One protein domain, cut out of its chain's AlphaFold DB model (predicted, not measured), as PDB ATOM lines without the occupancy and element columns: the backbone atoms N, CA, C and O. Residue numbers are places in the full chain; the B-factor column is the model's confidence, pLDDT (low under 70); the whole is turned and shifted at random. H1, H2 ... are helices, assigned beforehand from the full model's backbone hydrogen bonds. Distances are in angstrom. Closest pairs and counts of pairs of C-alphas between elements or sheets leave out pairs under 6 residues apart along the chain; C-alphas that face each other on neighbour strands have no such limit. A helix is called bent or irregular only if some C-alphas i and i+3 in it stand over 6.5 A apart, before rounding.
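This is residues 202 to 266 and 489 to 588 of the 588 residues of the protein "Mitochondrial intermediate peptidase, putative" of Theileria parva (UniProt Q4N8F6). A long bent helix, H1, runs through the body, with H4 packed beside its first arm and H3 crossing its second. Short H7 packs on H3, while long H9 starts beside H4 and residues 573 to 588, of which 573 to 587 belong to H9, stick out as an arm. The printed part has 165 residues with nine named helices, H1 to H9 in chain order, and no named strand: the class is all helix. It is only just loose, close to compact, with a radius of gyration of the C-alphas of 18.5 A and a flat outline spanning 57 by 54 by 26 A.

H1, residues 202 to 235, starts at C-alpha 202 (169.275, 228.205, 163.554); assigned as one helix by its hydrogen bonds, it is bent, with C-alphas 214 and 217 7.0 A apart. Its arms are H1a, 202 to 214, 18.5 A, and H1b, 217 to 235, 27.3 A. H2 is 244 to 247; H3, 251 to 264, 21.2 A, is only just irregular, with C-alphas 252 and 255 6.6 A apart. H4 is 490 to 509, 28.2 A. H5 is 514 to 520, H6 531 to 534, H7 542 to 546 and H8 556 to 560. H9, 566 to 587, 31.4 A, ends at C-alpha 587 (199.074, 233.596, 142.500).

H1a touches H4 at a shallow tilt of 26 degrees, opposite ways, closest C-alphas Leu 208 and Leu 498, 7.1 A. H1b, with residues 226 to 230 alone, touches H3, about perpendicular at 76 degrees, closest C-alphas Leu 226 and Leu 257, 6.8 A. Every O i to N i+4 pair is within hydrogen-bond range in H1a, H1b, H4, H5, H7, H8 and H9, and 8 of 10 in H3; H2 and H6 are too short for one.

Residues 267 to 488 are not printed; C-alphas 266 and 489 are 14.6 A apart. No link printed whole is long. Model pLDDT is under 70 at 31 residues, among them 235 to 246 and 578 to 588.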
ATOM      1  N   ASN A 202     169.770 228.565 164.887       88.38
ATOM      2  CA  ASN A 202     169.275 228.205 163.554       88.38
ATOM      3  C   ASN A 202     170.413 228.042 162.539       88.38
ATOM      4  O   ASN A 202     170.384 227.102 161.746       88.38
ATOM      5  N   ASP A 203     171.430 228.905 162.599       89.94
ATOM      6  CA  ASP A 203     172.586 228.838 161.701       89.94
ATOM      7  C   ASP A 203     173.413 227.578 161.995       89.94
ATOM      8  O   ASP A 203     173.857 226.885 161.078       89.94
ATOM      9  N   VAL A 204     173.570 227.237 163.282       91.88
ATOM     10  CA  VAL A 204     174.206 225.984 163.718       91.88
ATOM     11  C   VAL A 204     173.421 224.779 163.205       91.88
ATOM     12  O   VAL A 204     173.999 223.847 162.646       91.88
ATOM     13  N   TYR A 205     172.101 224.790 163.355       92.44
ATOM     14  CA  TYR A 205     171.248 223.696 162.912       92.44
ATOM     15  C   TYR A 205     171.286 223.502 161.384       92.44
ATOM     16  O   TYR A 205     171.461 222.376 160.910       92.44
ATOM     17  N   GLU A 206     171.216 224.586 160.601       94.06
ATOM     18  CA  GLU A 206     171.361 224.538 159.139       94.06
ATOM     19  C   GLU A 206     172.748 224.022 158.722       94.06
ATOM     20  O   GLU A 206     172.861 223.170 157.832       94.06
ATOM     21  N   PHE A 207     173.803 224.482 159.400       94.56
ATOM     22  CA  PHE A 207     175.164 223.991 159.199       94.56
ATOM     23  C   PHE A 207     175.247 222.468 159.395       94.56
ATOM     24  O   PHE A 207     175.734 221.767 158.505       94.56
ATOM     25  N   LEU A 208     174.706 221.937 160.497       95.94
ATOM     26  CA  LEU A 208     174.716 220.498 160.784       95.94
ATOM     27  C   LEU A 208     173.918 219.690 159.744       95.94
ATOM     28  O   LEU A 208     174.357 218.607 159.346       95.94
ATOM     29  N   ILE A 209     172.778 220.205 159.260       95.81
ATOM     30  CA  ILE A 209     171.994 219.558 158.190       95.81
ATOM     31  C   ILE A 209     172.823 219.459 156.909       95.81
ATOM     32  O   ILE A 209     172.860 218.409 156.260       95.81
ATOM     33  N   ASN A 210     173.499 220.543 156.536       94.62
ATOM     34  CA  ASN A 210     174.331 220.570 155.339       94.62
ATOM     35  C   ASN A 210     175.535 219.628 155.476       94.62
ATOM     36  O   ASN A 210     175.821 218.877 154.541       94.62
ATOM     37  N   CYS A 211     176.173 219.575 156.651       94.31
ATOM     38  CA  CYS A 211     177.206 218.583 156.954       94.31
ATOM     39  C   CYS A 211     176.689 217.149 156.786       94.31
ATOM     40  O   CYS A 211     177.346 216.348 156.125       94.31
ATOM     41  N   SER A 212     175.502 216.832 157.313       95.56
ATOM     42  CA  SER A 212     174.899 215.498 157.180       95.56
ATOM     43  C   SER A 212     174.687 215.100 155.716       95.56
ATOM     44  O   SER A 212     175.054 213.994 155.317       95.56
ATOM     45  N   LYS A 213     174.164 216.012 154.886       94.69
ATOM     46  CA  LYS A 213     173.952 215.768 153.448       94.69
ATOM     47  C   LYS A 213     175.258 215.489 152.705       94.69
ATOM     48  O   LYS A 213     175.296 214.591 151.869       94.69
ATOM     49  N   LEU A 214     176.307 216.258 153.002       92.75
ATOM     50  CA  LEU A 214     177.616 216.123 152.358       92.75
ATOM     51  C   LEU A 214     178.370 214.869 152.819       92.75
ATOM     52  O   LEU A 214     179.066 214.253 152.018       92.75
ATOM     53  N   LEU A 215     178.223 214.486 154.089       93.56
ATOM     54  CA  LEU A 215     178.942 213.359 154.683       93.56
ATOM     55  C   LEU A 215     178.345 212.001 154.300       93.56
ATOM     56  O   LEU A 215     179.080 211.021 154.203       93.56
ATOM     57  N   LYS A 216     177.033 211.948 154.035       95.31
ATOM     58  CA  LYS A 216     176.297 210.721 153.705       95.31
ATOM     59  C   LYS A 216     176.986 209.807 152.681       95.31
ATOM     60  O   LYS A 216     177.199 208.646 153.019       95.31
ATOM     61  N   PRO A 217     177.331 210.246 151.456       95.56
ATOM     62  CA  PRO A 217     177.929 209.342 150.471       95.56
ATOM     63  C   PRO A 217     179.262 208.749 150.947       95.56
ATOM     64  O   PRO A 217     179.513 207.568 150.727       95.56
ATOM     65  N   CYS A 218     180.089 209.541 151.638       93.38
ATOM     66  CA  CYS A 218     181.357 209.073 152.196       93.38
ATOM     67  C   CYS A 218     181.134 208.061 153.325       93.38
ATOM     68  O   CYS A 218     181.787 207.024 153.334       93.38
ATOM     69  N   LEU A 219     180.172 208.327 154.219       95.44
ATOM     70  CA  LEU A 219     179.823 207.420 155.312       95.44
ATOM     71  C   LEU A 219     179.396 206.050 154.798       95.44
ATOM     72  O   LEU A 219     179.910 205.037 155.256       95.44
ATOM     73  N   PHE A 220     178.466 206.010 153.845       95.94
ATOM     74  CA  PHE A 220     177.973 204.742 153.310       95.94
ATOM     75  C   PHE A 220     179.075 203.971 152.581       95.94
ATOM     76  O   PHE A 220     179.187 202.764 152.771       95.94
ATOM     77  N   ASN A 221     179.945 204.668 151.846       94.88
ATOM     78  CA  ASN A 221     181.125 204.049 151.253       94.88
ATOM     79  C   ASN A 221     182.067 203.447 152.315       94.88
ATOM     80  O   ASN A 221     182.522 202.319 152.151       94.88
ATOM     81  N   ASP A 222     182.346 204.158 153.410       94.88
ATOM     82  CA  ASP A 222     183.217 203.647 154.476       94.88
ATOM     83  C   ASP A 222     182.584 202.451 155.212       94.88
ATOM     84  O   ASP A 222     183.285 201.498 155.552       94.88
ATOM     85  N   LEU A 223     181.262 202.458 155.418       95.31
ATOM     86  CA  LEU A 223     180.529 201.320 155.985       95.31
ATOM     87  C   LEU A 223     180.550 200.099 155.051       95.31
ATOM     88  O   LEU A 223     180.760 198.978 155.522       95.31
ATOM     89  N   ASP A 224     180.398 200.301 153.740       94.38
ATOM     90  CA  ASP A 224     180.537 199.240 152.734       94.38
ATOM     91  C   ASP A 224     181.957 198.657 152.729       94.38
ATOM     92  O   ASP A 224     182.132 197.437 152.690       94.38
ATOM     93  N   GLN A 225     182.984 199.506 152.827       93.31
ATOM     94  CA  GLN A 225     184.375 199.060 152.928       93.31
ATOM     95  C   GLN A 225     184.641 198.275 154.220       93.31
ATOM     96  O   GLN A 225     185.312 197.242 154.175       93.31
ATOM     97  N   LEU A 226     184.083 198.697 155.362       93.19
ATOM     98  CA  LEU A 226     184.175 197.943 156.621       93.19
ATOM     99  C   LEU A 226     183.501 196.575 156.520       93.19
ATOM    100  O   LEU A 226     184.035 195.586 157.027       93.19
ATOM    101  N   LEU A 227     182.353 196.500 155.844       92.81
ATOM    102  CA  LEU A 227     181.662 195.238 155.609       92.81
ATOM    103  C   LEU A 227     182.497 194.292 154.732       92.81
ATOM    104  O   LEU A 227     182.651 193.119 155.073       92.81
ATOM    105  N   GLN A 228     183.091 194.804 153.652       91.31
ATOM    106  CA  GLN A 228     184.012 194.033 152.811       91.31
ATOM    107  C   GLN A 228     185.236 193.562 153.607       91.31
ATOM    108  O   GLN A 228     185.636 192.402 153.503       91.31
ATOM    109  N   TYR A 229     185.804 194.425 154.453       90.38
ATOM    110  CA  TYR A 229     186.931 194.073 155.315       90.38
ATOM    111  C   TYR A 229     186.569 192.962 156.314       90.38
ATOM    112  O   TYR A 229     187.327 192.001 156.459       90.38
ATOM    113  N   LYS A 230     185.377 193.022 156.930       90.06
ATOM    114  CA  LYS A 230     184.844 191.934 157.767       90.06
ATOM    115  C   LYS A 230     184.779 190.624 156.981       90.06
ATOM    116  O   LYS A 230     185.331 189.619 157.424       90.06
ATOM    117  N   GLN A 231     184.162 190.634 155.800       87.12
ATOM    118  CA  GLN A 231     184.013 189.439 154.962       87.12
ATOM    119  C   GLN A 231     185.374 188.819 154.596       87.12
ATOM    120  O   GLN A 231     185.559 187.612 154.755       87.12
ATOM    121  N   LEU A 232     186.364 189.640 154.226       85.56
ATOM    122  CA  LEU A 232     187.730 189.192 153.919       85.56
ATOM    123  C   LEU A 232     188.438 188.531 155.114       85.56
ATOM    124  O   LEU A 232     189.132 187.524 154.948       85.56
ATOM    125  N   ILE A 233     188.280 189.064 156.331       83.19
ATOM    126  CA  ILE A 233     188.861 188.454 157.542       83.19
ATOM    127  C   ILE A 233     188.259 187.063 157.789       83.19
ATOM    128  O   ILE A 233     188.974 186.141 158.195       83.19
ATOM    129  N   HIS A 234     186.959 186.905 157.539       76.06
ATOM    130  CA  HIS A 234     186.247 185.643 157.735       76.06
ATOM    131  C   HIS A 234     186.597 184.593 156.674       76.06
ATOM    132  O   HIS A 234     186.784 183.436 157.036       76.06
ATOM    133  N   GLU A 235     186.790 184.962 155.404       68.06
ATOM    134  CA  GLU A 235     187.220 184.020 154.351       68.06
ATOM    135  C   GLU A 235     188.573 183.350 154.648       68.06
ATOM    136  O   GLU A 235     188.813 182.208 154.245       68.06
ATOM    137  N   ASN A 236     189.440 184.037 155.399       63.69
ATOM    138  CA  ASN A 236     190.727 183.520 155.863       63.69
ATOM    139  C   ASN A 236     190.614 182.590 157.091       63.69
ATOM    140  O   ASN A 236     191.594 181.939 157.462       63.69
ATOM    141  N   ARG A 237     189.434 182.490 157.721       64.94
ATOM    142  CA  ARG A 237     189.118 181.535 158.794       64.94
ATOM    143  C   ARG A 237     188.340 180.361 158.182       64.94
ATOM    144  O   ARG A 237     187.452 180.545 157.364       64.94
ATOM    145  N   SER A 238     188.719 179.127 158.517       56.38
ATOM    146  CA  SER A 238     188.205 177.891 157.901       56.38
ATOM    147  C   SER A 238     186.690 177.908 157.615       56.38
ATOM    148  O   SER A 238     185.897 177.992 158.545       56.38
ATOM    149  N   LYS A 239     186.322 177.737 156.333       54.28
ATOM    150  CA  LYS A 239     184.983 177.787 155.686       54.28
ATOM    151  C   LYS A 239     183.832 176.950 156.286       54.28
ATOM    152  O   LYS A 239     182.846 176.718 155.590       54.28
ATOM    153  N   LYS A 240     183.948 176.391 157.493       52.28
ATOM    154  CA  LYS A 240     183.087 175.267 157.873       52.28
ATOM    155  C   LYS A 240     181.700 175.601 158.404       52.28
ATOM    156  O   LYS A 240     180.879 174.718 158.254       52.28
ATOM    157  N   ASP A 241     181.400 176.816 158.856       51.34
ATOM    158  CA  ASP A 241     180.028 177.226 159.204       51.34
ATOM    159  C   ASP A 241     179.921 178.767 159.164       51.34
ATOM    160  O   ASP A 241     180.130 179.420 160.180       51.34
ATOM    161  N   MET A 242     179.664 179.376 157.994       53.38
ATOM    162  CA  MET A 242     179.298 180.806 157.945       53.38
ATOM    163  C   MET A 242     177.834 180.945 158.360       53.38
ATOM    164  O   MET A 242     176.936 180.533 157.622       53.38
ATOM    165  N   ASP A 243     177.602 181.530 159.528       59.41
ATOM    166  CA  ASP A 243     176.271 181.950 159.954       59.41
ATOM    167  C   ASP A 243     175.855 183.237 159.210       59.41
ATOM    168  O   ASP A 243     176.692 184.062 158.838       59.41
ATOM    169  N   ILE A 244     174.554 183.431 158.986       57.50
ATOM    170  CA  ILE A 244     173.999 184.608 158.280       57.50
ATOM    171  C   ILE A 244     174.349 185.911 159.029       57.50
ATOM    172  O   ILE A 244     174.510 186.964 158.411       57.50
ATOM    173  N   SER A 245     174.552 185.820 160.348       61.47
ATOM    174  CA  SER A 245     175.029 186.908 161.213       61.47
ATOM    175  C   SER A 245     176.431 187.430 160.844       61.47
ATOM    176  O   SER A 245     176.773 188.574 161.141       61.47
ATOM    177  N   GLU A 246     177.248 186.652 160.129       64.69
ATOM    178  CA  GLU A 246     178.600 187.068 159.734       64.69
ATOM    179  C   GLU A 246     178.628 187.919 158.451       64.69
ATOM    180  O   GLU A 246     179.645 188.548 158.156       64.69
ATOM    181  N   GLN A 247     177.513 187.996 157.710       73.62
ATOM    182  CA  GLN A 247     177.399 188.757 156.454       73.62
ATOM    183  C   GLN A 247     176.938 190.207 156.638       73.62
ATOM    184  O   GLN A 247     176.846 190.941 155.656       73.62
ATOM    185  N   GLN A 248     176.644 190.623 157.869       86.88
ATOM    186  CA  GLN A 248     176.171 191.966 158.190       86.88
ATOM    187  C   GLN A 248     177.163 192.695 159.092       86.88
ATOM    188  O   GLN A 248     177.911 192.077 159.848       86.88
ATOM    189  N   LEU A 249     177.152 194.023 159.032       91.00
ATOM    190  CA  LEU A 249     177.882 194.870 159.970       91.00
ATOM    191  C   LEU A 249     176.995 195.155 161.190       91.00
ATOM    192  O   LEU A 249     175.903 195.705 161.033       91.00
ATOM    193  N   HIS A 250     177.453 194.785 162.386       91.75
ATOM    194  CA  HIS A 250     176.762 195.064 163.646       91.75
ATOM    195  C   HIS A 250     177.356 196.281 164.372       91.75
ATOM    196  O   HIS A 250     178.525 196.607 164.156       91.75
ATOM    197  N   PRO A 251     176.609 196.925 165.292       90.88
ATOM    198  CA  PRO A 251     177.111 198.082 166.040       90.88
ATOM    199  C   PRO A 251     178.444 197.843 166.768       90.88
ATOM    200  O   PRO A 251     179.327 198.696 166.759       90.88
ATOM    201  N   TRP A 252     178.629 196.653 167.350       89.44
ATOM    202  CA  TRP A 252     179.870 196.284 168.042       89.44
ATOM    203  C   TRP A 252     181.039 195.975 167.094       89.44
ATOM    204  O   TRP A 252     182.185 195.938 167.542       89.44
ATOM    205  N   ASP A 253     180.779 195.768 165.799       91.88
ATOM    206  CA  ASP A 253     181.824 195.490 164.812       91.88
ATOM    207  C   ASP A 253     182.534 196.770 164.365       91.88
ATOM    208  O   ASP A 253     183.728 196.729 164.088       91.88
ATOM    209  N   VAL A 254     181.825 197.904 164.299       92.81
ATOM    210  CA  VAL A 254     182.329 199.147 163.685       92.81
ATOM    211  C   VAL A 254     183.647 199.587 164.319       92.81
ATOM    212  O   VAL A 254     184.663 199.698 163.635       92.81
ATOM    213  N   GLU A 255     183.656 199.785 165.637       91.31
ATOM    214  CA  GLU A 255     184.848 200.244 166.359       91.31
ATOM    215  C   GLU A 255     185.960 199.186 166.354       91.31
ATOM    216  O   GLU A 255     187.142 199.505 166.222       91.31
ATOM    217  N   TYR A 256     185.591 197.910 166.461       91.44
ATOM    218  CA  TYR A 256     186.545 196.807 166.453       91.44
ATOM    219  C   TYR A 256     187.286 196.701 165.113       91.44
ATOM    220  O   TYR A 256     188.515 196.631 165.090       91.44
ATOM    221  N   LEU A 257     186.552 196.729 163.999       91.88
ATOM    222  CA  LEU A 257     187.101 196.594 162.650       91.88
ATOM    223  C   LEU A 257     187.926 197.814 162.243       91.88
ATOM    224  O   LEU A 257     188.997 197.639 161.662       91.88
ATOM    225  N   ILE A 258     187.480 199.028 162.591       91.31
ATOM    226  CA  ILE A 258     188.267 200.252 162.386       91.31
ATOM    227  C   ILE A 258     189.610 200.123 163.107       91.31
ATOM    228  O   ILE A 258     190.657 200.267 162.476       91.31
ATOM    229  N   ASN A 259     189.596 199.791 164.401       89.56
ATOM    230  CA  ASN A 259     190.822 199.663 165.186       89.56
ATOM    231  C   ASN A 259     191.723 198.533 164.680       89.56
ATOM    232  O   ASN A 259     192.938 198.708 164.606       89.56
ATOM    233  N   MET A 260     191.160 197.391 164.283       88.50
ATOM    234  CA  MET A 260     191.923 196.290 163.693       88.50
ATOM    235  C   MET A 260     192.619 196.725 162.395       88.50
ATOM    236  O   MET A 260     193.834 196.577 162.268       88.50
ATOM    237  N   SER A 261     191.874 197.349 161.482       86.31
ATOM    238  CA  SER A 261     192.387 197.845 160.202       86.31
ATOM    239  C   SER A 261     193.467 198.921 160.387       86.31
ATOM    240  O   SER A 261     194.511 198.899 159.727       86.31
ATOM    241  N   ARG A 262     193.256 199.845 161.329       85.25
ATOM    242  CA  ARG A 262     194.215 200.899 161.691       85.25
ATOM    243  C   ARG A 262     195.487 200.337 162.322       85.25
ATOM    244  O   ARG A 262     196.575 200.807 161.994       85.25
ATOM    245  N   ASN A 263     195.367 199.315 163.170       84.50
ATOM    246  CA  ASN A 263     196.502 198.649 163.813       84.50
ATOM    247  C   ASN A 263     197.386 197.886 162.818       84.50
ATOM    248  O   ASN A 263     198.606 197.923 162.956       84.50
ATOM    249  N   GLU A 264     196.807 197.251 161.794       82.19
ATOM    250  CA  GLU A 264     197.573 196.585 160.722       82.19
ATOM    251  C   GLU A 264     198.479 197.549 159.941       82.19
ATOM    252  O   GLU A 264     199.501 197.136 159.393       82.19
ATOM    253  N   ARG A 265     198.112 198.835 159.894       75.88
ATOM    254  CA  ARG A 265     198.828 199.904 159.176       75.88
ATOM    255  C   ARG A 265     199.622 200.814 160.109       75.88
ATOM    256  O   ARG A 265     200.194 201.805 159.661       75.88
ATOM    257  N   ASN A 266     199.629 200.514 161.403       81.88
ATOM    258  CA  ASN A 266     200.217 201.392 162.391       81.88
ATOM    259  C   ASN A 266     201.747 201.421 162.264       81.88
ATOM    260  O   ASN A 266     202.405 200.388 162.117       81.88
ATOM    261  N   TYR A 489     188.222 205.207 157.097       88.75
ATOM    262  CA  TYR A 489     186.956 205.309 157.828       88.75
ATOM    263  C   TYR A 489     186.734 206.645 158.559       88.75
ATOM    264  O   TYR A 489     185.887 206.741 159.443       88.75
ATOM    265  N   ASN A 490     187.469 207.708 158.210       87.06
ATOM    266  CA  ASN A 490     187.326 209.016 158.860       87.06
ATOM    267  C   ASN A 490     185.912 209.611 158.717       87.06
ATOM    268  O   ASN A 490     185.501 210.414 159.555       87.06
ATOM    269  N   SER A 491     185.130 209.218 157.703       92.12
ATOM    270  CA  SER A 491     183.736 209.668 157.621       92.12
ATOM    271  C   SER A 491     182.853 209.051 158.714       92.12
ATOM    272  O   SER A 491     181.904 209.704 159.155       92.12
ATOM    273  N   VAL A 492     183.198 207.860 159.221       93.81
ATOM    274  CA  VAL A 492     182.562 207.239 160.394       93.81
ATOM    275  C   VAL A 492     182.840 208.075 161.643       93.81
ATOM    276  O   VAL A 492     181.903 208.447 162.352       93.81
ATOM    277  N   ASP A 493     184.101 208.449 161.872       89.81
ATOM    278  CA  ASP A 493     184.496 209.278 163.018       89.81
ATOM    279  C   ASP A 493     183.839 210.666 162.967       89.81
ATOM    280  O   ASP A 493     183.245 211.123 163.947       89.81
ATOM    281  N   LEU A 494     183.851 211.318 161.799       91.81
ATOM    282  CA  LEU A 494     183.155 212.592 161.593       91.81
ATOM    283  C   LEU A 494     181.642 212.465 161.806       91.81
ATOM    284  O   LEU A 494     181.029 213.371 162.370       91.81
ATOM    285  N   SER A 495     181.038 211.344 161.402       95.06
ATOM    286  CA  SER A 495     179.604 211.099 161.596       95.06
ATOM    287  C   SER A 495     179.256 210.929 163.070       95.06
ATOM    288  O   SER A 495     178.221 211.432 163.501       95.06
ATOM    289  N   LYS A 496     180.130 210.306 163.872       93.19
ATOM    290  CA  LYS A 496     179.969 210.234 165.334       93.19
ATOM    291  C   LYS A 496     180.047 211.618 165.982       93.19
ATOM    292  O   LYS A 496     179.197 211.948 166.807       93.19
ATOM    293  N   ILE A 497     181.001 212.463 165.576       92.62
ATOM    294  CA  ILE A 497     181.079 213.852 166.070       92.62
ATOM    295  C   ILE A 497     179.815 214.630 165.671       92.62
ATOM    296  O   ILE A 497     179.274 215.389 166.479       92.62
ATOM    297  N   LEU A 498     179.305 214.419 164.454       95.38
ATOM    298  CA  LEU A 498     178.095 215.079 163.958       95.38
ATOM    299  C   LEU A 498     176.872 214.644 164.764       95.38
ATOM    300  O   LEU A 498     176.091 215.485 165.201       95.38
ATOM    301  N   MET A 499     176.758 213.344 165.025       93.94
ATOM    302  CA  MET A 499     175.714 212.751 165.853       93.94
ATOM    303  C   MET A 499     175.704 213.359 167.262       93.94
ATOM    304  O   MET A 499     174.661 213.811 167.729       93.94
ATOM    305  N   LEU A 500     176.869 213.453 167.911       91.69
ATOM    306  CA  LEU A 500     177.014 214.072 169.233       91.69
ATOM    307  C   LEU A 500     176.734 215.580 169.214       91.69
ATOM    308  O   LEU A 500     176.155 216.101 170.163       91.69
ATOM    309  N   SER A 501     177.076 216.271 168.121       94.19
ATOM    310  CA  SER A 501     176.741 217.689 167.932       94.19
ATOM    311  C   SER A 501     175.229 217.891 167.883       94.19
ATOM    312  O   SER A 501     174.706 218.789 168.532       94.19
ATOM    313  N   ILE A 502     174.516 217.032 167.154       93.88
ATOM    314  CA  ILE A 502     173.053 217.075 167.050       93.88
ATOM    315  C   ILE A 502     172.404 216.748 168.397       93.88
ATOM    316  O   ILE A 502     171.481 217.453 168.801       93.88
ATOM    317  N   ILE A 503     172.896 215.725 169.106       89.56
ATOM    318  CA  ILE A 503     172.417 215.380 170.454       89.56
ATOM    319  C   ILE A 503     172.609 216.566 171.404       89.56
ATOM    320  O   ILE A 503     171.662 216.932 172.089       89.56
ATOM    321  N   ASP A 504     173.781 217.207 171.409       90.00
ATOM    322  CA  ASP A 504     174.064 218.394 172.228       90.00
ATOM    323  C   ASP A 504     173.109 219.556 171.910       90.00
ATOM    324  O   ASP A 504     172.521 220.138 172.822       90.00
ATOM    325  N   GLN A 505     172.868 219.852 170.626       91.25
ATOM    326  CA  GLN A 505     171.900 220.885 170.236       91.25
ATOM    327  C   GLN A 505     170.471 220.524 170.657       91.25
ATOM    328  O   GLN A 505     169.763 221.358 171.215       91.25
ATOM    329  N   ARG A 506     170.024 219.283 170.437       88.50
ATOM    330  CA  ARG A 506     168.672 218.858 170.831       88.50
ATOM    331  C   ARG A 506     168.528 218.874 172.353       88.50
ATOM    332  O   ARG A 506     167.531 219.388 172.839       88.50
ATOM    333  N   PHE A 507     169.534 218.434 173.108       82.50
ATOM    334  CA  PHE A 507     169.497 218.392 174.576       82.50
ATOM    335  C   PHE A 507     169.163 219.745 175.205       82.50
ATOM    336  O   PHE A 507     168.406 219.816 176.173       82.50
ATOM    337  N   TYR A 508     169.674 220.825 174.616       83.31
ATOM    338  CA  TYR A 508     169.418 222.195 175.060       83.31
ATOM    339  C   TYR A 508     168.315 222.930 174.288       83.31
ATOM    340  O   TYR A 508     167.927 224.026 174.692       83.31
ATOM    341  N   GLY A 509     167.842 222.362 173.179       81.25
ATOM    342  CA  GLY A 509     166.840 222.959 172.297       81.25
ATOM    343  C   GLY A 509     165.428 222.391 172.455       81.25
ATOM    344  O   GLY A 509     164.492 222.967 171.903       81.25
ATOM    345  N   SER A 510     165.249 221.276 173.171       77.44
ATOM    346  CA  SER A 510     163.951 220.617 173.356       77.44
ATOM    347  C   SER A 510     163.740 220.053 174.762       77.44
ATOM    348  O   SER A 510     164.680 219.721 175.483       77.44
ATOM    349  N   GLU A 511     162.466 219.895 175.131       74.56
ATOM    350  CA  GLU A 511     162.015 219.241 176.369       74.56
ATOM    351  C   GLU A 511     161.796 217.728 176.166       74.56
ATOM    352  O   GLU A 511     160.769 217.166 176.548       74.56
ATOM    353  N   ASP A 512     162.745 217.060 175.508       78.94
ATOM    354  CA  ASP A 512     162.666 215.615 175.282       78.94
ATOM    355  C   ASP A 512     162.909 214.826 176.589       78.94
ATOM    356  O   ASP A 512     163.715 215.214 177.440       78.94
ATOM    357  N   ASP A 513     162.243 213.675 176.751       79.56
ATOM    358  CA  ASP A 513     162.516 212.740 177.856       79.56
ATOM    359  C   ASP A 513     163.783 211.929 177.547       79.56
ATOM    360  O   ASP A 513     163.737 210.786 177.077       79.56
ATOM    361  N   TRP A 514     164.937 212.552 177.794       78.50
ATOM    362  CA  TRP A 514     166.258 211.991 177.509       78.50
ATOM    363  C   TRP A 514     166.526 210.663 178.222       78.50
ATOM    364  O   TRP A 514     167.172 209.788 177.650       78.50
ATOM    365  N   TYR A 515     165.972 210.468 179.421       73.62
ATOM    366  CA  TYR A 515     166.095 209.205 180.150       73.62
ATOM    367  C   TYR A 515     165.350 208.071 179.436       73.62
ATOM    368  O   TYR A 515     165.870 206.960 179.290       73.62
ATOM    369  N   LYS A 516     164.131 208.338 178.957       79.56
ATOM    370  CA  LYS A 516     163.356 207.368 178.175       79.56
ATOM    371  C   LYS A 516     164.000 207.084 176.816       79.56
ATOM    372  O   LYS A 516     164.032 205.922 176.405       79.56
ATOM    373  N   ILE A 517     164.511 208.110 176.138       83.44
ATOM    374  CA  ILE A 517     165.236 207.984 174.862       83.44
ATOM    375  C   ILE A 517     166.448 207.066 175.038       83.44
ATOM    376  O   ILE A 517     166.556 206.053 174.351       83.44
ATOM    377  N   GLU A 518     167.293 207.340 176.031       78.12
ATOM    378  CA  GLU A 518     168.489 206.544 176.307       78.12
ATOM    379  C   GLU A 518     168.144 205.097 176.681       78.12
ATOM    380  O   GLU A 518     168.694 204.158 176.106       78.12
ATOM    381  N   LYS A 519     167.167 204.896 177.576       78.38
ATOM    382  CA  LYS A 519     166.736 203.557 178.010       78.38
ATOM    383  C   LYS A 519     166.117 202.726 176.883       78.38
ATOM    384  O   LYS A 519     166.223 201.503 176.900       78.38
ATOM    385  N   SER A 520     165.428 203.373 175.946       85.44
ATOM    386  CA  SER A 520     164.823 202.701 174.790       85.44
ATOM    387  C   SER A 520     165.776 202.551 173.604       85.44
ATOM    388  O   SER A 520     165.467 201.788 172.692       85.44
ATOM    389  N   MET A 521     166.912 203.261 173.610       82.00
ATOM    390  CA  MET A 521     167.846 203.378 172.483       82.00
ATOM    391  C   MET A 521     167.171 203.804 171.164       82.00
ATOM    392  O   MET A 521     167.654 203.492 170.069       82.00
ATOM    393  N   ASN A 522     166.047 204.518 171.258       87.56
ATOM    394  CA  ASN A 522     165.349 205.074 170.108       87.56
ATOM    395  C   ASN A 522     165.655 206.571 170.005       87.56
ATOM    396  O   ASN A 522     165.206 207.357 170.835       87.56
ATOM    397  N   TYR A 523     166.404 206.938 168.965       90.12
ATOM    398  CA  TYR A 523     166.784 208.316 168.659       90.12
ATOM    399  C   TYR A 523     166.156 208.808 167.343       90.12
ATOM    400  O   TYR A 523     166.590 209.827 166.807       90.12
ATOM    401  N   ASP A 524     165.129 208.122 166.824       90.00
ATOM    402  CA  ASP A 524     164.518 208.429 165.522       90.00
ATOM    403  C   ASP A 524     164.062 209.896 165.452       90.00
ATOM    404  O   ASP A 524     164.368 210.609 164.494       90.00
ATOM    405  N   ASP A 525     163.399 210.369 166.512       89.50
ATOM    406  CA  ASP A 525     162.901 211.745 166.633       89.50
ATOM    407  C   ASP A 525     164.022 212.781 166.820       89.50
ATOM    408  O   ASP A 525     163.878 213.949 166.437       89.50
ATOM    409  N   ILE A 526     165.159 212.376 167.396       90.38
ATOM    410  CA  ILE A 526     166.341 213.237 167.536       90.38
ATOM    411  C   ILE A 526     166.947 213.504 166.156       90.38
ATOM    412  O   ILE A 526     167.300 214.647 165.858       90.38
ATOM    413  N   PHE A 527     166.981 212.483 165.295       93.50
ATOM    414  CA  PHE A 527     167.580 212.539 163.961       93.50
ATOM    415  C   PHE A 527     166.577 212.689 162.809       93.50
ATOM    416  O   PHE A 527     166.960 212.548 161.649       93.50
ATOM    417  N   LYS A 528     165.309 213.023 163.086       92.19
ATOM    418  CA  LYS A 528     164.236 213.106 162.074       92.19
ATOM    419  C   LYS A 528     164.590 213.971 160.852       92.19
ATOM    420  O   LYS A 528     164.273 213.599 159.724       92.19
ATOM    421  N   ASP A 529     165.298 215.077 161.081       91.69
ATOM    422  CA  ASP A 529     165.712 216.043 160.053       91.69
ATOM    423  C   ASP A 529     167.103 215.721 159.463       91.69
ATOM    424  O   ASP A 529     167.550 216.331 158.491       91.69
ATOM    425  N   PHE A 530     167.785 214.722 160.029       94.69
ATOM    426  CA  PHE A 530     169.114 214.249 159.649       94.69
ATOM    427  C   PHE A 530     169.012 212.840 159.057       94.69
ATOM    428  O   PHE A 530     169.536 211.870 159.605       94.69
ATOM    429  N   HIS A 531     168.330 212.734 157.912       90.56
ATOM    430  CA  HIS A 531     167.919 211.463 157.296       90.56
ATOM    431  C   HIS A 531     169.023 210.399 157.179       90.56
ATOM    432  O   HIS A 531     168.718 209.216 157.283       90.56
ATOM    433  N   MET A 532     170.289 210.803 157.007       94.62
ATOM    434  CA  MET A 532     171.444 209.895 156.978       94.62
ATOM    435  C   MET A 532     171.485 208.944 158.181       94.62
ATOM    436  O   MET A 532     171.848 207.788 158.015       94.62
ATOM    437  N   PHE A 533     171.124 209.420 159.375       95.69
ATOM    438  CA  PHE A 533     171.202 208.640 160.609       95.69
ATOM    439  C   PHE A 533     170.047 207.642 160.765       95.69
ATOM    440  O   PHE A 533     170.255 206.567 161.321       95.69
ATOM    441  N   ASN A 534     168.857 207.971 160.254       94.25
ATOM    442  CA  ASN A 534     167.678 207.096 160.307       94.25
ATOM    443  C   ASN A 534     167.614 206.112 159.129       94.25
ATOM    444  O   ASN A 534     166.835 205.158 159.150       94.25
ATOM    445  N   GLU A 535     168.417 206.332 158.090       95.31
ATOM    446  CA  GLU A 535     168.556 205.393 156.986       95.31
ATOM    447  C   GLU A 535     169.176 204.083 157.464       95.31
ATOM    448  O   GLU A 535     170.043 204.065 158.340       95.31
ATOM    449  N   LYS A 536     168.706 202.972 156.897       93.31
ATOM    450  CA  LYS A 536     169.200 201.649 157.261       93.31
ATOM    451  C   LYS A 536     170.453 201.301 156.472       93.31
ATOM    452  O   LYS A 536     170.466 201.412 155.249       93.31
ATOM    453  N   PHE A 537     171.453 200.801 157.181       92.88
ATOM    454  CA  PHE A 537     172.571 200.061 156.617       92.88
ATOM    455  C   PHE A 537     172.456 198.614 157.113       92.88
ATOM    456  O   PHE A 537     172.534 198.354 158.316       92.88
ATOM    457  N   ASN A 538     172.203 197.674 156.198       87.94
ATOM    458  CA  ASN A 538     171.665 196.347 156.527       87.94
ATOM    459  C   ASN A 538     170.355 196.466 157.337       87.94
ATOM    460  O   ASN A 538     169.398 197.092 156.882       87.94
ATOM    461  N   ASP A 539     170.318 195.895 158.544       88.56
ATOM    462  CA  ASP A 539     169.127 195.861 159.397       88.56
ATOM    463  C   ASP A 539     169.067 196.999 160.431       88.56
ATOM    464  O   ASP A 539     168.018 197.206 161.050       88.56
ATOM    465  N   TYR A 540     170.146 197.775 160.583       91.50
ATOM    466  CA  TYR A 540     170.266 198.824 161.598       91.50
ATOM    467  C   TYR A 540     170.132 200.220 160.980       91.50
ATOM    468  O   TYR A 540     170.766 200.496 159.959       91.50
ATOM    469  N   PRO A 541     169.376 201.144 161.600       94.50
ATOM    470  CA  PRO A 541     169.568 202.571 161.379       94.50
ATOM    471  C   PRO A 541     171.027 202.952 161.636       94.50
ATOM    472  O   PRO A 541     171.648 202.459 162.585       94.50
ATOM    473  N   VAL A 542     171.571 203.855 160.826       95.44
ATOM    474  CA  VAL A 542     172.962 204.307 160.948       95.44
ATOM    475  C   VAL A 542     173.276 204.830 162.354       95.44
ATOM    476  O   VAL A 542     174.346 204.521 162.868       95.44
ATOM    477  N   TYR A 543     172.371 205.548 163.036       93.75
ATOM    478  CA  TYR A 543     172.644 205.988 164.414       93.75
ATOM    479  C   TYR A 543     172.853 204.806 165.372       93.75
ATOM    480  O   TYR A 543     173.729 204.869 166.230       93.75
ATOM    481  N   GLN A 544     172.104 203.707 165.219       92.19
ATOM    482  CA  GLN A 544     172.292 202.507 166.042       92.19
ATOM    483  C   GLN A 544     173.609 201.821 165.704       92.19
ATOM    484  O   GLN A 544     174.329 201.403 166.606       92.19
ATOM    485  N   LEU A 545     173.944 201.752 164.415       92.69
ATOM    486  CA  LEU A 545     175.200 201.179 163.943       92.69
ATOM    487  C   LEU A 545     176.414 201.941 164.490       92.69
ATOM    488  O   LEU A 545     177.373 201.328 164.947       92.69
ATOM    489  N   LEU A 546     176.356 203.274 164.501       92.12
ATOM    490  CA  LEU A 546     177.427 204.125 165.025       92.12
ATOM    491  C   LEU A 546     177.464 204.206 166.555       92.12
ATOM    492  O   LEU A 546     178.485 204.636 167.086       92.12
ATOM    493  N   SER A 547     176.393 203.767 167.226       85.38
ATOM    494  CA  SER A 547     176.217 203.734 168.684       85.38
ATOM    495  C   SER A 547     176.401 205.105 169.357       85.38
ATOM    496  O   SER A 547     177.530 205.497 169.654       85.38
ATOM    497  N   PRO A 548     175.323 205.865 169.644       76.12
ATOM    498  CA  PRO A 548     175.457 207.115 170.382       76.12
ATOM    499  C   PRO A 548     176.012 206.856 171.785       76.12
ATOM    500  O   PRO A 548     175.645 205.879 172.441       76.12
ATOM    501  N   ASN A 549     176.881 207.753 172.256       70.62
ATOM    502  CA  ASN A 549     177.347 207.710 173.637       70.62
ATOM    503  C   ASN A 549     176.153 207.801 174.592       70.62
ATOM    504  O   ASN A 549     175.200 208.539 174.336       70.62
ATOM    505  N   CYS A 550     176.243 207.091 175.719       68.56
ATOM    506  CA  CYS A 550     175.311 207.285 176.822       68.56
ATOM    507  C   CYS A 550     175.335 208.759 177.232       68.56
ATOM    508  O   CYS A 550     176.403 209.316 177.505       68.56
ATOM    509  N   ILE A 551     174.162 209.380 177.281       69.06
ATOM    510  CA  ILE A 551     173.991 210.788 177.641       69.06
ATOM    511  C   ILE A 551     174.512 211.006 179.060       69.06
ATOM    512  O   ILE A 551     175.159 212.017 179.331       69.06
ATOM    513  N   THR A 552     174.327 210.019 179.944       65.56
ATOM    514  CA  THR A 552     174.865 210.049 181.312       65.56
ATOM    515  C   THR A 552     176.388 210.113 181.381       65.56
ATOM    516  O   THR A 552     176.916 210.565 182.391       65.56
ATOM    517  N   ASN A 553     177.089 209.660 180.337       64.38
ATOM    518  CA  ASN A 553     178.552 209.641 180.264       64.38
ATOM    519  C   ASN A 553     179.096 210.731 179.326       64.38
ATOM    520  O   ASN A 553     180.286 210.741 179.011       64.38
ATOM    521  N   PHE A 554     178.238 211.634 178.842       70.56
ATOM    522  CA  PHE A 554     178.639 212.704 177.941       70.56
ATOM    523  C   PHE A 554     178.977 213.982 178.724       70.56
ATOM    524  O   PHE A 554     178.240 214.968 178.698       70.56
ATOM    525  N   ASP A 555     180.129 213.977 179.404       62.16
ATOM    526  CA  ASP A 555     180.593 215.062 180.294       62.16
ATOM    527  C   ASP A 555     180.626 216.449 179.630       62.16
ATOM    528  O   ASP A 555     180.471 217.482 180.294       62.16
ATOM    529  N   HIS A 556     180.785 216.495 178.304       73.00
ATOM    530  CA  HIS A 556     180.738 217.737 177.538       73.00
ATOM    531  C   HIS A 556     179.414 218.485 177.730       73.00
ATOM    532  O   HIS A 556     179.429 219.714 177.818       73.00
ATOM    533  N   LEU A 557     178.282 217.783 177.868       64.56
ATOM    534  CA  LEU A 557     176.992 218.423 178.145       64.56
ATOM    535  C   LEU A 557     177.078 219.284 179.410       64.56
ATOM    536  O   LEU A 557     176.510 220.372 179.463       64.56
ATOM    537  N   ILE A 558     177.838 218.863 180.419       63.84
ATOM    538  CA  ILE A 558     177.955 219.588 181.683       63.84
ATOM    539  C   ILE A 558     178.846 220.822 181.512       63.84
ATOM    540  O   ILE A 558     178.416 221.938 181.828       63.84
ATOM    541  N   HIS A 559     180.067 220.638 181.008       63.97
ATOM    542  CA  HIS A 559     181.101 221.679 181.016       63.97
ATOM    543  C   HIS A 559     181.039 222.640 179.823       63.97
ATOM    544  O   HIS A 559     181.345 223.820 179.984       63.97
ATOM    545  N   TYR A 560     180.606 222.155 178.660       70.75
ATOM    546  CA  TYR A 560     180.676 222.856 177.374       70.75
ATOM    547  C   TYR A 560     179.363 222.759 176.573       70.75
ATOM    548  O   TYR A 560     179.349 222.984 175.364       70.75
ATOM    549  N   GLY A 561     178.255 222.417 177.237       80.56
ATOM    550  CA  GLY A 561     176.970 222.151 176.594       80.56
ATOM    551  C   GLY A 561     176.496 223.264 175.654       80.56
ATOM    552  O   GLY A 561     176.590 224.448 175.990       80.56
ATOM    553  N   GLY A 562     175.973 222.864 174.495       83.75
ATOM    554  CA  GLY A 562     175.496 223.728 173.413       83.75
ATOM    555  C   GLY A 562     176.553 224.082 172.358       83.75
ATOM    556  O   GLY A 562     176.211 224.739 171.373       83.75
ATOM    557  N   ASN A 563     177.806 223.648 172.535       88.38
ATOM    558  CA  ASN A 563     178.943 224.000 171.678       88.38
ATOM    559  C   ASN A 563     179.692 222.787 171.087       88.38
ATOM    560  O   ASN A 563     180.801 222.948 170.587       88.38
ATOM    561  N   TYR A 564     179.135 221.569 171.100       90.06
ATOM    562  CA  TYR A 564     179.870 220.407 170.554       90.06
ATOM    563  C   TYR A 564     180.069 220.494 169.024       90.06
ATOM    564  O   TYR A 564     181.029 219.952 168.479       90.06
ATOM    565  N   TYR A 565     179.221 221.257 168.318       92.69
ATOM    566  CA  TYR A 565     179.350 221.509 166.874       92.69
ATOM    567  C   TYR A 565     180.674 222.192 166.483       92.69
ATOM    568  O   TYR A 565     181.106 222.086 165.329       92.69
ATOM    569  N   CYS A 566     181.335 222.867 167.432       90.44
ATOM    570  CA  CYS A 566     182.584 223.600 167.232       90.44
ATOM    571  C   CYS A 566     183.702 222.728 166.650       90.44
ATOM    572  O   CYS A 566     184.497 223.223 165.847       90.44
ATOM    573  N   TYR A 567     183.738 221.433 166.989       88.81
ATOM    574  CA  TYR A 567     184.718 220.488 166.448       88.81
ATOM    575  C   TYR A 567     184.597 220.342 164.925       88.81
ATOM    576  O   TYR A 567     185.592 220.419 164.204       88.81
ATOM    577  N   ILE A 568     183.374 220.189 164.405       90.31
ATOM    578  CA  ILE A 568     183.135 220.079 162.955       90.31
ATOM    579  C   ILE A 568     183.290 221.437 162.284       90.31
ATOM    580  O   ILE A 568     183.883 221.534 161.209       90.31
ATOM    581  N   TYR A 569     182.786 222.491 162.923       91.06
ATOM    582  CA  TYR A 569     182.858 223.837 162.375       91.06
ATOM    583  C   TYR A 569     184.306 224.303 162.185       91.06
ATOM    584  O   TYR A 569     184.654 224.799 161.113       91.06
ATOM    585  N   SER A 570     185.185 224.026 163.151       86.81
ATOM    586  CA  SER A 570     186.616 224.343 163.053       86.81
ATOM    587  C   SER A 570     187.309 223.583 161.915       86.81
ATOM    588  O   SER A 570     188.107 224.164 161.176       86.81
ATOM    589  N   LYS A 571     186.952 222.309 161.688       85.00
ATOM    590  CA  LYS A 571     187.438 221.537 160.527       85.00
ATOM    591  C   LYS A 571     186.944 222.115 159.195       85.00
ATOM    592  O   LYS A 571     187.701 222.160 158.228       85.00
ATOM    593  N   ALA A 572     185.706 222.604 159.132       85.50
ATOM    594  CA  ALA A 572     185.174 223.252 157.930       85.50
ATOM    595  C   ALA A 572     185.869 224.598 157.638       85.50
ATOM    596  O   ALA A 572     186.235 224.872 156.492       85.50
ATOM    597  N   GLN A 573     186.115 225.413 158.669       84.06
ATOM    598  CA  GLN A 573     186.880 226.661 158.555       84.06
ATOM    599  C   GLN A 573     188.290 226.419 158.009       84.06
ATOM    600  O   GLN A 573     188.767 227.179 157.163       84.06
ATOM    601  N   LEU A 574     188.943 225.346 158.462       80.44
ATOM    602  CA  LEU A 574     190.276 224.969 158.008       80.44
ATOM    603  C   LEU A 574     190.328 224.800 156.487       80.44
ATOM    604  O   LEU A 574     191.207 225.365 155.841       80.44
ATOM    605  N   ILE A 575     189.360 224.088 155.902       72.81
ATOM    606  CA  ILE A 575     189.288 223.866 154.449       72.81
ATOM    607  C   ILE A 575     189.212 225.200 153.696       72.81
ATOM    608  O   ILE A 575     189.923 225.389 152.709       72.81
ATOM    609  N   LEU A 576     188.410 226.153 154.177       74.06
ATOM    610  CA  LEU A 576     188.292 227.475 153.555       74.06
ATOM    611  C   LEU A 576     189.619 228.242 153.584       74.06
ATOM    612  O   LEU A 576     190.028 228.807 152.567       74.06
ATOM    613  N   VAL A 577     190.312 228.227 154.726       73.31
ATOM    614  CA  VAL A 577     191.615 228.892 154.877       73.31
ATOM    615  C   VAL A 577     192.672 228.223 154.001       73.31
ATOM    616  O   VAL A 577     193.431 228.915 153.326       73.31
ATOM    617  N   LEU A 578     192.702 226.892 153.935       68.31
ATOM    618  CA  LEU A 578     193.638 226.157 153.081       68.31
ATOM    619  C   LEU A 578     193.409 226.432 151.600       68.31
ATOM    620  O   LEU A 578     194.373 226.682 150.886       68.31
ATOM    621  N   ILE A 579     192.156 226.419 151.135       67.06
ATOM    622  CA  ILE A 579     191.823 226.760 149.746       67.06
ATOM    623  C   ILE A 579     192.341 228.162 149.428       67.06
ATOM    624  O   ILE A 579     192.967 228.365 148.388       67.06
ATOM    625  N   GLN A 580     192.145 229.124 150.334       65.81
ATOM    626  CA  GLN A 580     192.682 230.471 150.159       65.81
ATOM    627  C   GLN A 580     194.214 230.488 150.129       65.81
ATOM    628  O   GLN A 580     194.769 231.102 149.226       65.81
ATOM    629  N   LEU A 581     194.898 229.789 151.040       65.06
ATOM    630  CA  LEU A 581     196.365 229.726 151.094       65.06
ATOM    631  C   LEU A 581     196.978 229.040 149.862       65.06
ATOM    632  O   LEU A 581     197.974 229.523 149.326       65.06
ATOM    633  N   ILE A 582     196.373 227.947 149.386       60.97
ATOM    634  CA  ILE A 582     196.785 227.236 148.167       60.97
ATOM    635  C   ILE A 582     196.584 228.137 146.946       60.97
ATOM    636  O   ILE A 582     197.480 228.250 146.111       60.97
ATOM    637  N   ASN A 583     195.444 228.826 146.860       48.66
ATOM    638  CA  ASN A 583     195.186 229.785 145.786       48.66
ATOM    639  C   ASN A 583     196.157 230.975 145.840       48.66
ATOM    640  O   ASN A 583     196.618 231.423 144.795       48.66
ATOM    641  N   TRP A 584     196.523 231.449 147.035       39.78
ATOM    642  CA  TRP A 584     197.521 232.505 147.224       39.78
ATOM    643  C   TRP A 584     198.914 232.073 146.757       39.78
ATOM    644  O   TRP A 584     199.582 232.825 146.058       39.78
ATOM    645  N   ARG A 585     199.325 230.837 147.065       43.00
ATOM    646  CA  ARG A 585     200.581 230.248 146.570       43.00
ATOM    647  C   ARG A 585     200.611 230.027 145.059       43.00
ATOM    648  O   ARG A 585     201.695 229.978 144.507       43.00
ATOM    649  N   ARG A 586     199.457 229.855 144.409       37.09
ATOM    650  CA  ARG A 586     199.352 229.764 142.940       37.09
ATOM    651  C   ARG A 586     199.359 231.133 142.249       37.09
ATOM    652  O   ARG A 586     199.542 231.185 141.038       37.09
ATOM    653  N   LEU A 587     199.090 232.211 142.990       30.16
ATOM    654  CA  LEU A 587     199.074 233.596 142.500       30.16
ATOM    655  C   LEU A 587     200.433 234.307 142.638       30.16
ATOM    656  O   LEU A 587     200.645 235.312 141.961       30.16
ATOM    657  N   ILE A 588     201.307 233.812 143.519       32.16
ATOM    658  CA  ILE A 588     202.726 234.190 143.647       32.16
ATOM    659  C   ILE A 588     203.536 233.296 142.714       32.16
ATOM    660  O   ILE A 588     204.452 233.833 142.052       32.16
TER     661      ILE A 588